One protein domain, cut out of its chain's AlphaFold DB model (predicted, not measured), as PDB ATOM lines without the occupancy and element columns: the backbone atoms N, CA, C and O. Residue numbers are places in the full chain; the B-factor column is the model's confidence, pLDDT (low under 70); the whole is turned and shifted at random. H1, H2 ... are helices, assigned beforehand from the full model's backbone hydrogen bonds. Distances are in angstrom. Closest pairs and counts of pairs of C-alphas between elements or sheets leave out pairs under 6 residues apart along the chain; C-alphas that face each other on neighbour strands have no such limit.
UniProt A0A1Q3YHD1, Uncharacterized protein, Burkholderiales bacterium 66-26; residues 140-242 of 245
ATOM      1  N   SER A 140     118.556  98.730 157.178       86.31
ATOM      2  CA  SER A 140     118.796  97.626 156.237       86.31
ATOM      3  C   SER A 140     118.850  98.112 154.790       86.31
ATOM      4  O   SER A 140     117.987  98.883 154.360       86.31
ATOM      5  N   LEU A 141     119.825  97.611 154.016       86.06
ATOM      6  CA  LEU A 141     119.957  97.885 152.576       86.06
ATOM      7  C   LEU A 141     118.655  97.549 151.839       86.06
ATOM      8  O   LEU A 141     118.152  98.363 151.069       86.06
ATOM      9  N   ALA A 142     118.062  96.387 152.136       87.25
ATOM     10  CA  ALA A 142     116.826  95.931 151.508       87.25
ATOM     11  C   ALA A 142     115.638  96.857 151.817       87.25
ATOM     12  O   ALA A 142     114.895  97.223 150.909       87.25
ATOM     13  N   ALA A 143     115.482  97.291 153.074       86.88
ATOM     14  CA  ALA A 143     114.415  98.217 153.463       86.88
ATOM     15  C   ALA A 143     114.569  99.588 152.781       86.88
ATOM     16  O   ALA A 143     113.595 100.147 152.278       86.88
ATOM     17  N   SER A 144     115.803 100.092 152.705       90.94
ATOM     18  CA  SER A 144     116.135 101.366 152.054       90.94
ATOM     19  C   SER A 144     115.873 101.319 150.552       90.94
ATOM     20  O   SER A 144     115.182 102.176 150.007       90.94
ATOM     21  N   LYS A 145     116.362 100.266 149.890       91.75
ATOM     22  CA  LYS A 145     116.163 100.002 148.464       91.75
ATOM     23  C   LYS A 145     114.676  99.901 148.118       91.75
ATOM     24  O   LYS A 145     114.216 100.586 147.211       91.75
ATOM     25  N   MET A 146     113.903  99.122 148.877       94.00
ATOM     26  CA  MET A 146     112.454  98.994 148.666       94.00
ATOM     27  C   MET A 146     111.708 100.314 148.909       94.00
ATOM     28  O   MET A 146     110.776 100.622 148.167       94.00
ATOM     29  N   TYR A 147     112.133 101.124 149.887       93.44
ATOM     30  CA  TYR A 147     111.572 102.458 150.117       93.44
ATOM     31  C   TYR A 147     111.787 103.395 148.919       93.44
ATOM     32  O   TYR A 147     110.817 103.962 148.415       93.44
ATOM     33  N   VAL A 148     113.022 103.528 148.418       92.00
ATOM     34  CA  VAL A 148     113.313 104.438 147.293       92.00
ATOM     35  C   VAL A 148     112.693 103.925 145.985       92.00
ATOM     36  O   VAL A 148     112.141 104.723 145.233       92.00
ATOM     37  N   ILE A 149     112.661 102.606 145.741       92.38
ATOM     38  CA  ILE A 149     111.921 102.014 144.606       92.38
ATOM     39  C   ILE A 149     110.425 102.358 144.686       92.38
ATOM     40  O   ILE A 149     109.845 102.800 143.695       92.38
ATOM     41  N   GLY A 150     109.802 102.208 145.862       91.81
ATOM     42  CA  GLY A 150     108.394 102.553 146.069       91.81
ATOM     43  C   GLY A 150     108.100 104.042 145.846       91.81
ATOM     44  O   GLY A 150     107.070 104.381 145.265       91.81
ATOM     45  N   LEU A 151     109.022 104.933 146.229       91.31
ATOM     46  CA  LEU A 151     108.931 106.360 145.906       91.31
ATOM     47  C   LEU A 151     108.995 106.618 144.397       91.31
ATOM     48  O   LEU A 151     108.152 107.345 143.880       91.31
ATOM     49  N   MET A 152     109.943 106.010 143.678       90.31
ATOM     50  CA  MET A 152     110.055 106.179 142.221       90.31
ATOM     51  C   MET A 152     108.784 105.721 141.497       90.31
ATOM     52  O   MET A 152     108.257 106.432 140.645       90.31
ATOM     53  N   GLN A 153     108.230 104.571 141.887       89.12
ATOM     54  CA  GLN A 153     106.973 104.052 141.335       89.12
ATOM     55  C   GLN A 153     105.777 104.969 141.641       89.12
ATOM     56  O   GLN A 153     104.855 105.097 140.832       89.12
ATOM     57  N   MET A 154     105.792 105.651 142.790       87.62
ATOM     58  CA  MET A 154     104.774 106.627 143.169       87.62
ATOM     59  C   MET A 154     104.831 107.904 142.318       87.62
ATOM     60  O   MET A 154     103.775 108.491 142.085       87.62
ATOM     61  N   LEU A 155     106.003 108.297 141.803       83.75
ATOM     62  CA  LEU A 155     106.161 109.441 140.893       83.75
ATOM     63  C   LEU A 155     105.600 109.196 139.481       83.75
ATOM     64  O   LEU A 155     105.498 110.149 138.722       83.75
ATOM     65  N   ARG A 156     105.201 107.963 139.123       83.00
ATOM     66  CA  ARG A 156     104.506 107.629 137.853       83.00
ATOM     67  C   ARG A 156     105.162 108.195 136.583       83.00
ATOM     68  O   ARG A 156     104.479 108.472 135.598       83.00
ATOM     69  N   ASP A 157     106.476 108.345 136.618       86.50
ATOM     70  CA  ASP A 157     107.283 108.958 135.574       86.50
ATOM     71  C   ASP A 157     108.140 107.881 134.868       86.50
ATOM     72  O   ASP A 157     108.585 106.928 135.527       86.50
ATOM     73  N   PRO A 158     108.341 107.954 133.536       83.62
ATOM     74  CA  PRO A 158     109.099 106.944 132.798       83.62
ATOM     75  C   PRO A 158     110.595 106.910 133.154       83.62
ATOM     76  O   PRO A 158     111.168 105.821 133.219       83.62
ATOM     77  N   GLU A 159     111.225 108.052 133.437       84.88
ATOM     78  CA  GLU A 159     112.629 108.123 133.859       84.88
ATOM     79  C   GLU A 159     112.781 107.629 135.305       84.88
ATOM     80  O   GLU A 159     113.640 106.789 135.580       84.88
ATOM     81  N   ALA A 160     111.870 108.016 136.206       88.44
ATOM     82  CA  ALA A 160     111.797 107.455 137.559       88.44
ATOM     83  C   ALA A 160     111.643 105.923 137.537       88.44
ATOM     84  O   ALA A 160     112.266 105.211 138.327       88.44
ATOM     85  N   SER A 161     110.845 105.395 136.606       90.69
ATOM     86  CA  SER A 161     110.648 103.951 136.429       90.69
ATOM     87  C   SER A 161     111.921 103.246 135.942       90.69
ATOM     88  O   SER A 161     112.238 102.157 136.424       90.69
ATOM     89  N   ALA A 162     112.689 103.874 135.045       90.31
ATOM     90  CA  ALA A 162     113.988 103.366 134.603       90.31
ATOM     91  C   ALA A 162     115.031 103.384 135.739       90.31
ATOM     92  O   ALA A 162     115.727 102.388 135.949       90.31
ATOM     93  N   LEU A 163     115.084 104.464 136.529       90.25
ATOM     94  CA  LEU A 163     115.930 104.565 137.726       90.25
ATOM     95  C   LEU A 163     115.564 103.504 138.775       90.25
ATOM     96  O   LEU A 163     116.454 102.870 139.342       90.25
ATOM     97  N   ALA A 164     114.270 103.247 138.993       91.19
ATOM     98  CA  ALA A 164     113.798 102.197 139.893       91.19
ATOM     99  C   ALA A 164     114.243 100.797 139.445       91.19
ATOM    100  O   ALA A 164     114.674  99.999 140.277       91.19
ATOM    101  N   ALA A 165     114.166 100.503 138.142       92.69
ATOM    102  CA  ALA A 165     114.606  99.230 137.576       92.69
ATOM    103  C   ALA A 165     116.130  99.049 137.686       92.69
ATOM    104  O   ALA A 165     116.590  97.993 138.120       92.69
ATOM    105  N   ALA A 166     116.912 100.088 137.375       89.50
ATOM    106  CA  ALA A 166     118.368 100.061 137.502       89.50
ATOM    107  C   ALA A 166     118.815  99.883 138.965       89.50
ATOM    108  O   ALA A 166     119.608  98.994 139.273       89.50
ATOM    109  N   MET A 167     118.218 100.639 139.891       91.31
ATOM    110  CA  MET A 167     118.433 100.480 141.331       91.31
ATOM    111  C   MET A 167     118.003  99.095 141.835       91.31
ATOM    112  O   MET A 167     118.625  98.562 142.753       91.31
ATOM    113  N   HIS A 168     116.976  98.467 141.245       92.06
ATOM    114  CA  HIS A 168     116.592  97.097 141.596       92.06
ATOM    115  C   HIS A 168     117.696  96.076 141.266       92.06
ATOM    116  O   HIS A 168     117.834  95.093 141.997       92.06
ATOM    117  N   GLY A 169     118.531  96.336 140.256       89.94
ATOM    118  CA  GLY A 169     119.697  95.514 139.918       89.94
ATOM    119  C   GLY A 169     120.864  95.603 140.910       89.94
ATOM    120  O   GLY A 169     121.608  94.633 141.026       89.94
ATOM    121  N   ALA A 170     120.993  96.708 141.655       90.94
ATOM    122  CA  ALA A 170     122.128  96.966 142.550       90.94
ATOM    123  C   ALA A 170     122.269  95.906 143.658       90.94
ATOM    124  O   ALA A 170     121.302  95.668 144.393       90.94
ATOM    125  N   GLN A 171     123.441  95.288 143.801       83.50
ATOM    126  CA  GLN A 171     123.664  94.186 144.751       83.50
ATOM    127  C   GLN A 171     124.492  94.587 145.971       83.50
ATOM    128  O   GLN A 171     124.245  94.058 147.056       83.50
ATOM    129  N   ASP A 172     125.421  95.530 145.822       89.38
ATOM    130  CA  ASP A 172     126.271  96.005 146.915       89.38
ATOM    131  C   ASP A 172     125.865  97.391 147.454       89.38
ATOM    132  O   ASP A 172     124.967  98.072 146.941       89.38
ATOM    133  N   ALA A 173     126.503  97.797 148.555       87.75
ATOM    134  CA  ALA A 173     126.219  99.068 149.207       87.75
ATOM    135  C   ALA A 173     126.664 100.280 148.372       87.75
ATOM    136  O   ALA A 173     125.952 101.279 148.348       87.75
ATOM    137  N   SER A 174     127.793 100.200 147.662       88.88
ATOM    138  CA  SER A 174     128.307 101.268 146.791       88.88
ATOM    139  C   SER A 174     127.384 101.555 145.608       88.88
ATOM    140  O   SER A 174     127.038 102.716 145.375       88.88
ATOM    141  N   GLU A 175     126.929 100.519 144.904       92.06
ATOM    142  CA  GLU A 175     125.918 100.640 143.857       92.06
ATOM    143  C   GLU A 175     124.628 101.238 144.424       92.06
ATOM    144  O   GLU A 175     124.058 102.156 143.831       92.06
ATOM    145  N   LEU A 176     124.174 100.774 145.598       91.94
ATOM    146  CA  LEU A 176     122.968 101.322 146.212       91.94
ATOM    147  C   LEU A 176     123.131 102.804 146.585       91.94
ATOM    148  O   LEU A 176     122.218 103.575 146.300       91.94
ATOM    149  N   ARG A 177     124.264 103.232 147.165       94.06
ATOM    150  CA  ARG A 177     124.527 104.656 147.460       94.06
ATOM    151  C   ARG A 177     124.495 105.497 146.185       94.06
ATOM    152  O   ARG A 177     123.781 106.497 146.143       94.06
ATOM    153  N   TYR A 178     125.171 105.050 145.124       93.00
ATOM    154  CA  TYR A 178     125.157 105.710 143.815       93.00
ATOM    155  C   TYR A 178     123.730 105.895 143.271       93.00
ATOM    156  O   TYR A 178     123.342 107.003 142.882       93.00
ATOM    157  N   TRP A 179     122.916 104.835 143.287       93.62
ATOM    158  CA  TRP A 179     121.533 104.903 142.811       93.62
ATOM    159  C   TRP A 179     120.623 105.731 143.721       93.62
ATOM    160  O   TRP A 179     119.773 106.455 143.207       93.62
ATOM    161  N   VAL A 180     120.820 105.697 145.042       93.62
ATOM    162  CA  VAL A 180     120.104 106.555 146.002       93.62
ATOM    163  C   VAL A 180     120.384 108.029 145.719       93.62
ATOM    164  O   VAL A 180     119.435 108.801 145.589       93.62
ATOM    165  N   VAL A 181     121.651 108.422 145.548       93.88
ATOM    166  CA  VAL A 181     122.014 109.806 145.204       93.88
ATOM    167  C   VAL A 181     121.401 110.202 143.859       93.88
ATOM    168  O   VAL A 181     120.770 111.253 143.779       93.88
ATOM    169  N   ARG A 182     121.473 109.351 142.823       92.75
ATOM    170  CA  ARG A 182     120.817 109.631 141.531       92.75
ATOM    171  C   ARG A 182     119.301 109.803 141.641       92.75
ATOM    172  O   ARG A 182     118.763 110.738 141.052       92.75
ATOM    173  N   CYS A 183     118.617 108.962 142.414       91.81
ATOM    174  CA  CYS A 183     117.179 109.109 142.649       91.81
ATOM    175  C   CYS A 183     116.860 110.413 143.399       91.81
ATOM    176  O   CYS A 183     115.886 111.080 143.068       91.81
ATOM    177  N   LEU A 184     117.683 110.813 144.373       91.69
ATOM    178  CA  LEU A 184     117.506 112.068 145.111       91.69
ATOM    179  C   LEU A 184     117.754 113.309 144.241       91.69
ATOM    180  O   LEU A 184     116.992 114.266 144.356       91.69
ATOM    181  N   VAL A 185     118.737 113.281 143.332       90.38
ATOM    182  CA  VAL A 185     118.938 114.327 142.307       90.38
ATOM    183  C   VAL A 185     117.694 114.453 141.420       90.38
ATOM    184  O   VAL A 185     117.189 115.558 141.229       90.38
ATOM    185  N   PHE A 186     117.159 113.329 140.929       89.94
ATOM    186  CA  PHE A 186     115.950 113.311 140.100       89.94
ATOM    187  C   PHE A 186     114.724 113.873 140.846       89.94
ATOM    188  O   PHE A 186     114.028 114.750 140.332       89.94
ATOM    189  N   ILE A 187     114.495 113.442 142.094       87.06
ATOM    190  CA  ILE A 187     113.423 113.977 142.954       87.06
ATOM    191  C   ILE A 187     113.591 115.484 143.168       87.06
ATOM    192  O   ILE A 187     112.608 116.221 143.134       87.06
ATOM    193  N   HIS A 188     114.815 115.953 143.412       86.19
ATOM    194  CA  HIS A 188     115.094 117.368 143.651       86.19
ATOM    195  C   HIS A 188     114.744 118.226 142.433       86.19
ATOM    196  O   HIS A 188     114.027 119.216 142.578       86.19
ATOM    197  N   ALA A 189     115.137 117.784 141.236       83.00
ATOM    198  CA  ALA A 189     114.809 118.459 139.984       83.00
ATOM    199  C   ALA A 189     113.295 118.473 139.686       83.00
ATOM    200  O   ALA A 189     112.758 119.517 139.323       83.00
ATOM    201  N   GLY A 190     112.599 117.342 139.861       80.31
ATOM    202  CA  GLY A 190     111.180 117.208 139.494       80.31
ATOM    203  C   GLY A 190     110.165 117.632 140.566       80.31
ATOM    204  O   GLY A 190     109.032 117.977 140.238       80.31
ATOM    205  N   SER A 191     110.524 117.588 141.853       82.62
ATOM    206  CA  SER A 191     109.620 117.854 142.995       82.62
ATOM    207  C   SER A 191     110.089 118.981 143.924       82.62
ATOM    208  O   SER A 191     109.355 119.372 144.834       82.62
ATOM    209  N   GLY A 192     111.286 119.528 143.701       78.62
ATOM    210  CA  GLY A 192     111.832 120.659 144.445       78.62
ATOM    211  C   GLY A 192     112.537 120.304 145.766       78.62
ATOM    212  O   GLY A 192     112.460 119.172 146.262       78.62
ATOM    213  N   PRO A 193     113.229 121.293 146.369       74.69
ATOM    214  CA  PRO A 193     114.170 121.074 147.466       74.69
ATOM    215  C   PRO A 193     113.511 120.563 148.752       74.69
ATOM    216  O   PRO A 193     114.034 119.637 149.366       74.69
ATOM    217  N   ASP A 194     112.352 121.097 149.152       76.75
ATOM    218  CA  ASP A 194     111.691 120.719 150.412       76.75
ATOM    219  C   ASP A 194     111.213 119.262 150.423       76.75
ATOM    220  O   ASP A 194     111.279 118.572 151.444       76.75
ATOM    221  N   TYR A 195     110.720 118.775 149.281       78.75
ATOM    222  CA  TYR A 195     110.283 117.389 149.150       78.75
ATOM    223  C   TYR A 195     111.489 116.445 149.134       78.75
ATOM    224  O   TYR A 195     111.510 115.464 149.879       78.75
ATOM    225  N   ALA A 196     112.530 116.786 148.370       83.75
ATOM    226  CA  ALA A 196     113.767 116.016 148.316       83.75
ATOM    227  C   ALA A 196     114.493 115.971 149.676       83.75
ATOM    228  O   ALA A 196     114.988 114.915 150.068       83.75
ATOM    229  N   ALA A 197     114.478 117.061 150.450       83.31
ATOM    230  CA  ALA A 197     114.998 117.107 151.818       83.31
ATOM    231  C   ALA A 197     114.235 116.160 152.764       83.31
ATOM    232  O   ALA A 197     114.852 115.378 153.487       83.31
ATOM    233  N   ARG A 198     112.892 116.147 152.712       85.94
ATOM    234  CA  ARG A 198     112.059 115.214 153.502       85.94
ATOM    235  C   ARG A 198     112.294 113.751 153.126       85.94
ATOM    236  O   ARG A 198     112.349 112.901 154.011       85.94
ATOM    237  N   VAL A 199     112.436 113.453 151.832       88.75
ATOM    238  CA  VAL A 199     112.795 112.103 151.372       88.75
ATOM    239  C   VAL A 199     114.194 111.730 151.862       88.75
ATOM    240  O   VAL A 199     114.363 110.641 152.401       88.75
ATOM    241  N   THR A 200     115.171 112.633 151.752       91.56
ATOM    242  CA  THR A 200     116.550 112.412 152.222       91.56
ATOM    243  C   THR A 200     116.587 112.088 153.711       91.56
ATOM    244  O   THR A 200     117.167 111.074 154.086       91.56
ATOM    245  N   ALA A 201     115.913 112.878 154.554       89.19
ATOM    246  CA  ALA A 201     115.814 112.603 155.988       89.19
ATOM    247  C   ALA A 201     115.267 111.188 156.252       89.19
ATOM    248  O   ALA A 201     115.859 110.419 157.008       89.19
ATOM    249  N   ARG A 202     114.203 110.785 155.543       88.88
ATOM    250  CA  ARG A 202     113.640 109.437 155.681       88.88
ATOM    251  C   ARG A 202     114.558 108.332 155.144       88.88
ATOM    252  O   ARG A 202     114.551 107.240 155.707       88.88
ATOM    253  N   VAL A 203     115.358 108.586 154.105       91.81
ATOM    254  CA  VAL A 203     116.412 107.659 153.654       91.81
ATOM    255  C   VAL A 203     117.460 107.483 154.759       91.81
ATOM    256  O   VAL A 203     117.733 106.350 155.140       91.81
ATOM    257  N   LEU A 204     117.978 108.573 155.335       91.06
ATOM    258  CA  LEU A 204     118.977 108.548 156.418       91.06
ATOM    259  C   LEU A 204     118.460 107.871 157.706       91.06
ATOM    260  O   LEU A 204     119.232 107.289 158.471       91.06
ATOM    261  N   GLU A 205     117.150 107.866 157.953       89.12
ATOM    262  CA  GLU A 205     116.558 107.073 159.038       89.12
ATOM    263  C   GLU A 205     116.665 105.556 158.794       89.12
ATOM    264  O   GLU A 205     116.984 104.817 159.729       89.12
ATOM    265  N   VAL A 206     116.412 105.082 157.566       89.38
ATOM    266  CA  VAL A 206     116.295 103.642 157.240       89.38
ATOM    267  C   VAL A 206     117.587 102.994 156.720       89.38
ATOM    268  O   VAL A 206     117.703 101.763 156.764       89.38
ATOM    269  N   PHE A 207     118.546 103.798 156.253       90.44
ATOM    270  CA  PHE A 207     119.812 103.332 155.677       90.44
ATOM    271  C   PHE A 207     120.718 102.652 156.724       90.44
ATOM    272  O   PHE A 207     120.708 103.066 157.886       90.44
ATOM    273  N   PRO A 208     121.484 101.595 156.369       87.88
ATOM    274  CA  PRO A 208     122.428 100.939 157.278       87.88
ATOM    275  C   PRO A 208     123.397 101.914 157.939       87.88
ATOM    276  O   PRO A 208     123.957 102.781 157.275       87.88
ATOM    277  N   GLN A 209     123.637 101.730 159.237       83.88
ATOM    278  CA  GLN A 209     124.481 102.645 160.008       83.88
ATOM    279  C   GLN A 209     125.971 102.552 159.630       83.88
ATOM    280  O   GLN A 209     126.672 103.553 159.720       83.88
ATOM    281  N   GLU A 210     126.420 101.389 159.147       88.25
ATOM    282  CA  GLU A 210     127.785 101.146 158.651       88.25
ATOM    283  C   GLU A 210     128.097 101.952 157.375       88.25
ATOM    284  O   GLU A 210     129.188 102.488 157.220       88.25
ATOM    285  N   GLU A 211     127.102 102.107 156.497       90.06
ATOM    286  CA  GLU A 211     127.224 102.739 155.172       90.06
ATOM    287  C   GLU A 211     126.740 104.203 155.153       90.06
ATOM    288  O   GLU A 211     126.892 104.924 154.162       90.06
ATOM    289  N   LEU A 212     126.141 104.657 156.260       89.56
ATOM    290  CA  LEU A 212     125.602 106.007 156.424       89.56
ATOM    291  C   LEU A 212     126.657 107.120 156.312       89.56
ATOM    292  O   LEU A 212     126.344 108.135 155.688       89.56
ATOM    293  N   PRO A 213     127.887 106.977 156.861       92.25
ATOM    294  CA  PRO A 213     128.928 107.985 156.692       92.25
ATOM    295  C   PRO A 213     129.227 108.229 155.211       92.25
ATOM    296  O   PRO A 213     129.142 109.371 154.758       92.25
ATOM    297  N   SER A 214     129.494 107.168 154.445       92.94
ATOM    298  CA  SER A 214     129.782 107.269 153.013       92.94
ATOM    299  C   SER A 214     128.617 107.884 152.240       92.94
ATOM    300  O   SER A 214     128.849 108.756 151.412       92.94
ATOM    301  N   LEU A 215     127.367 107.537 152.573       92.88
ATOM    302  CA  LEU A 215     126.200 108.161 151.942       92.88
ATOM    303  C   LEU A 215     126.114 109.668 152.239       92.88
ATOM    304  O   LEU A 215     125.784 110.441 151.344       92.88
ATOM    305  N   CYS A 216     126.427 110.108 153.461       92.75
ATOM    306  CA  CYS A 216     126.509 111.537 153.769       92.75
ATOM    307  C   CYS A 216     127.608 112.240 152.955       92.75
ATOM    308  O   CYS A 216     127.371 113.346 152.472       92.75
ATOM    309  N   ASP A 217     128.778 111.618 152.771       93.25
ATOM    310  CA  ASP A 217     129.853 112.183 151.941       93.25
ATOM    311  C   ASP A 217     129.420 112.285 150.467       93.25
ATOM    312  O   ASP A 217     129.565 113.350 149.861       93.25
ATOM    313  N   ASP A 218     128.800 111.234 149.922       92.38
ATOM    314  CA  ASP A 218     128.257 111.199 148.558       92.38
ATOM    315  C   ASP A 218     127.174 112.294 148.352       92.38
ATOM    316  O   ASP A 218     127.143 112.977 147.325       92.38
ATOM    317  N   LEU A 219     126.315 112.535 149.356       91.50
ATOM    318  CA  LEU A 219     125.291 113.594 149.338       91.50
ATOM    319  C   LEU A 219     125.871 115.012 149.458       91.50
ATOM    320  O   LEU A 219     125.347 115.938 148.835       91.50
ATOM    321  N   MET A 220     126.945 115.203 150.231       90.12
ATOM    322  CA  MET A 220     127.657 116.486 150.301       90.12
ATOM    323  C   MET A 220     128.372 116.797 148.978       90.12
ATOM    324  O   MET A 220     128.324 117.937 148.512       90.12
ATOM    325  N   GLN A 221     128.965 115.790 148.326       91.00
ATOM    326  CA  GLN A 221     129.578 115.931 146.998       91.00
ATOM    327  C   GLN A 221     128.560 116.272 145.901       91.00
ATOM    328  O   GLN A 221     128.893 117.011 144.976       91.00
ATOM    329  N   ALA A 222     127.313 115.802 146.016       85.38
ATOM    330  CA  ALA A 222     126.241 116.132 145.075       85.38
ATOM    331  C   ALA A 222     125.786 117.609 145.126       85.38
ATOM    332  O   ALA A 222     125.065 118.046 144.232       85.38
ATOM    333  N   GLN A 223     126.176 118.373 146.161       83.12
ATOM    334  CA  GLN A 223     125.903 119.814 146.331       83.12
ATOM    335  C   GLN A 223     124.424 120.233 146.168       83.12
ATOM    336  O   GLN A 223     124.112 121.378 145.836       83.12
ATOM    337  N   LEU A 224     123.487 119.321 146.446       77.88
ATOM    338  CA  LEU A 224     122.052 119.588 146.335       77.88
ATOM    339  C   LEU A 224     121.583 120.560 147.441       77.88
ATOM    340  O   LEU A 224     121.765 120.269 148.632       77.88
ATOM    341  N   PRO A 225     120.938 121.697 147.099       74.62
ATOM    342  CA  PRO A 225     120.527 122.687 148.089       74.62
ATOM    343  C   PRO A 225     119.438 122.126 149.013       74.62
ATOM    344  O   PRO A 225     118.483 121.492 148.558       74.62
ATOM    345  N   GLY A 226     119.612 122.345 150.320       77.50
ATOM    346  CA  GLY A 226     118.806 121.765 151.405       77.50
ATOM    347  C   GLY A 226     119.280 120.377 151.861       77.50
ATOM    348  O   GLY A 226     119.308 120.099 153.055       77.50
ATOM    349  N   ILE A 227     119.732 119.530 150.934       86.00
ATOM    350  CA  ILE A 227     120.185 118.157 151.217       86.00
ATOM    351  C   ILE A 227     121.575 118.129 151.863       86.00
ATOM    352  O   ILE A 227     121.781 117.401 152.833       86.00
ATOM    353  N   GLY A 228     122.515 118.951 151.381       83.38
ATOM    354  CA  GLY A 228     123.881 118.990 151.926       83.38
ATOM    355  C   GLY A 228     123.950 119.368 153.413       83.38
ATOM    356  O   GLY A 228     124.785 118.837 154.139       83.38
ATOM    357  N   ALA A 229     123.035 120.225 153.888       83.44
ATOM    358  CA  ALA A 229     122.942 120.596 155.302       83.44
ATOM    359  C   ALA A 229     122.517 119.404 156.180       83.44
ATOM    360  O   ALA A 229     123.188 119.098 157.162       83.44
ATOM    361  N   LEU A 230     121.476 118.668 155.768       84.25
ATOM    362  CA  LEU A 230     121.021 117.455 156.460       84.25
ATOM    363  C   LEU A 230     122.102 116.364 156.487       84.25
ATOM    364  O   LEU A 230     122.285 115.695 157.502       84.25
ATOM    365  N   ALA A 231     122.845 116.193 155.387       88.38
ATOM    366  CA  ALA A 231     123.953 115.242 155.323       88.38
ATOM    367  C   ALA A 231     125.086 115.605 156.303       88.38
ATOM    368  O   ALA A 231     125.618 114.717 156.974       88.38
ATOM    369  N   LEU A 232     125.408 116.899 156.432       86.75
ATOM    370  CA  LEU A 232     126.409 117.416 157.368       86.75
ATOM    371  C   LEU A 232     125.971 117.256 158.835       86.75
ATOM    372  O   LEU A 232     126.744 116.747 159.647       86.75
ATOM    373  N   GLU A 233     124.731 117.627 159.170       88.31
ATOM    374  CA  GLU A 233     124.147 117.432 160.508       88.31
ATOM    375  C   GLU A 233     124.162 115.951 160.910       88.31
ATOM    376  O   GLU A 233     124.624 115.591 161.996       88.31
ATOM    377  N   GLN A 234     123.738 115.068 160.001       89.88
ATOM    378  CA  GLN A 234     123.740 113.627 160.228       89.88
ATOM    379  C   GLN A 234     125.162 113.063 160.387       89.88
ATOM    380  O   GLN A 234     125.372 112.165 161.208       89.88
ATOM    381  N   ARG A 235     126.149 113.588 159.648       90.44
ATOM    382  CA  ARG A 235     127.563 113.199 159.772       90.44
ATOM    383  C   ARG A 235     128.162 113.641 161.109       90.44
ATOM    384  O   ARG A 235     128.866 112.848 161.731       90.44
ATOM    385  N   ALA A 236     127.837 114.845 161.580       87.62
ATOM    386  CA  ALA A 236     128.247 115.332 162.897       87.62
ATOM    387  C   ALA A 236     127.634 114.495 164.036       87.62
ATOM    388  O   ALA A 236     128.334 114.130 164.982       87.62
ATOM    389  N   ALA A 237     126.357 114.109 163.921       88.00
ATOM    390  CA  ALA A 237     125.694 113.244 164.900       88.00
ATOM    391  C   ALA A 237     126.385 111.871 165.039       88.00
ATOM    392  O   ALA A 237     126.618 111.413 166.156       88.00
ATOM    393  N   LEU A 238     126.783 111.246 163.923       86.44
ATOM    394  CA  LEU A 238     127.515 109.970 163.931       86.44
ATOM    395  C   LEU A 238     128.899 110.083 164.590       86.44
ATOM    396  O   LEU A 238     129.316 109.172 165.301       86.44
ATOM    397  N   GLN A 239     129.606 111.199 164.382       83.75
ATOM    398  CA  GLN A 239     130.894 111.457 165.034       83.75
ATOM    399  C   GLN A 239     130.741 111.624 166.553       83.75
ATOM    400  O   GLN A 239     131.570 111.117 167.304       83.75
ATOM    401  N   GLY A 240     129.659 112.268 167.008       79.06
ATOM    402  CA  GLY A 240     129.318 112.364 168.429       79.06
ATOM    403  C   GLY A 240     128.988 111.006 169.059       79.06
ATOM    404  O   GLY A 240     129.507 110.693 170.126       79.06
ATOM    405  N   GLU A 241     128.187 110.170 168.386       73.00
ATOM    406  CA  GLU A 241     127.839 108.817 168.868       73.00
ATOM    407  C   GLU A 241     129.091 107.914 168.971       73.00
ATOM    408  O   GLU A 241     129.183 107.101 169.885       73.00
ATOM    409  N   SER A 242     130.093 108.112 168.101       66.38
ATOM    410  CA  SER A 242     131.365 107.367 168.105       66.38
ATOM    411  C   SER A 242     132.399 107.831 169.144       66.38
ATOM    412  O   SER A 242     133.386 107.127 169.337       66.38
TER     413      SER A 242
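Overview. This is residues 140 to 242 of the 245 residues of an uncharacterized protein of Burkholderiales bacterium 66-26 (UniProt A0A1Q3YHD1). Four helices, H1 to H4, run up and down in a bundle, and a helical hairpin, H5 and H6, packs on its H3 and H4 side. The printed part has 103 residues with six named helices, H1 to H6 in chain order, and no named strand: all helix. It is compact, with a radius of gyration of the C-alphas of 12.8 A and spans of 41, 28 and 19 A.

Arrangement. The hub is H3, residues 173 to 191. H2, residues 158 to 169, touches it, closest C-alphas Met 167 and Trp 179, 5.6 A. H1, residues 141 to 154, touches H2, Ile 149 to Ala 164, 5.1 A. H4, residues 193 to 206, touches residues 184 to 188 of H3 alone, His 188 to Ala 196, 5.0 A. H5, residues 212 to 221, touches residues 177 to 181 of H3 alone, Arg 177 to Leu 215, 5.9 A, at a steep tilt of 47 degrees. H6, residues 227 to 241, touches H5, Cys 216 to Ala 231, 4.8 A, and is apart from H3. Every O i to N i+4 pair in the six helices is within hydrogen-bond range.

Along the chain. H3 is 25.8 A long and H6 21.4 A. H1 begins at C-alpha 141 (119.957, 97.885, 152.576); H6 ends at C-alpha 241 (127.839, 108.817, 168.868).

Size, cuts and confidence. The printed part has no cut, and its five links are tight. Residue 242 is under 70 in pLDDT.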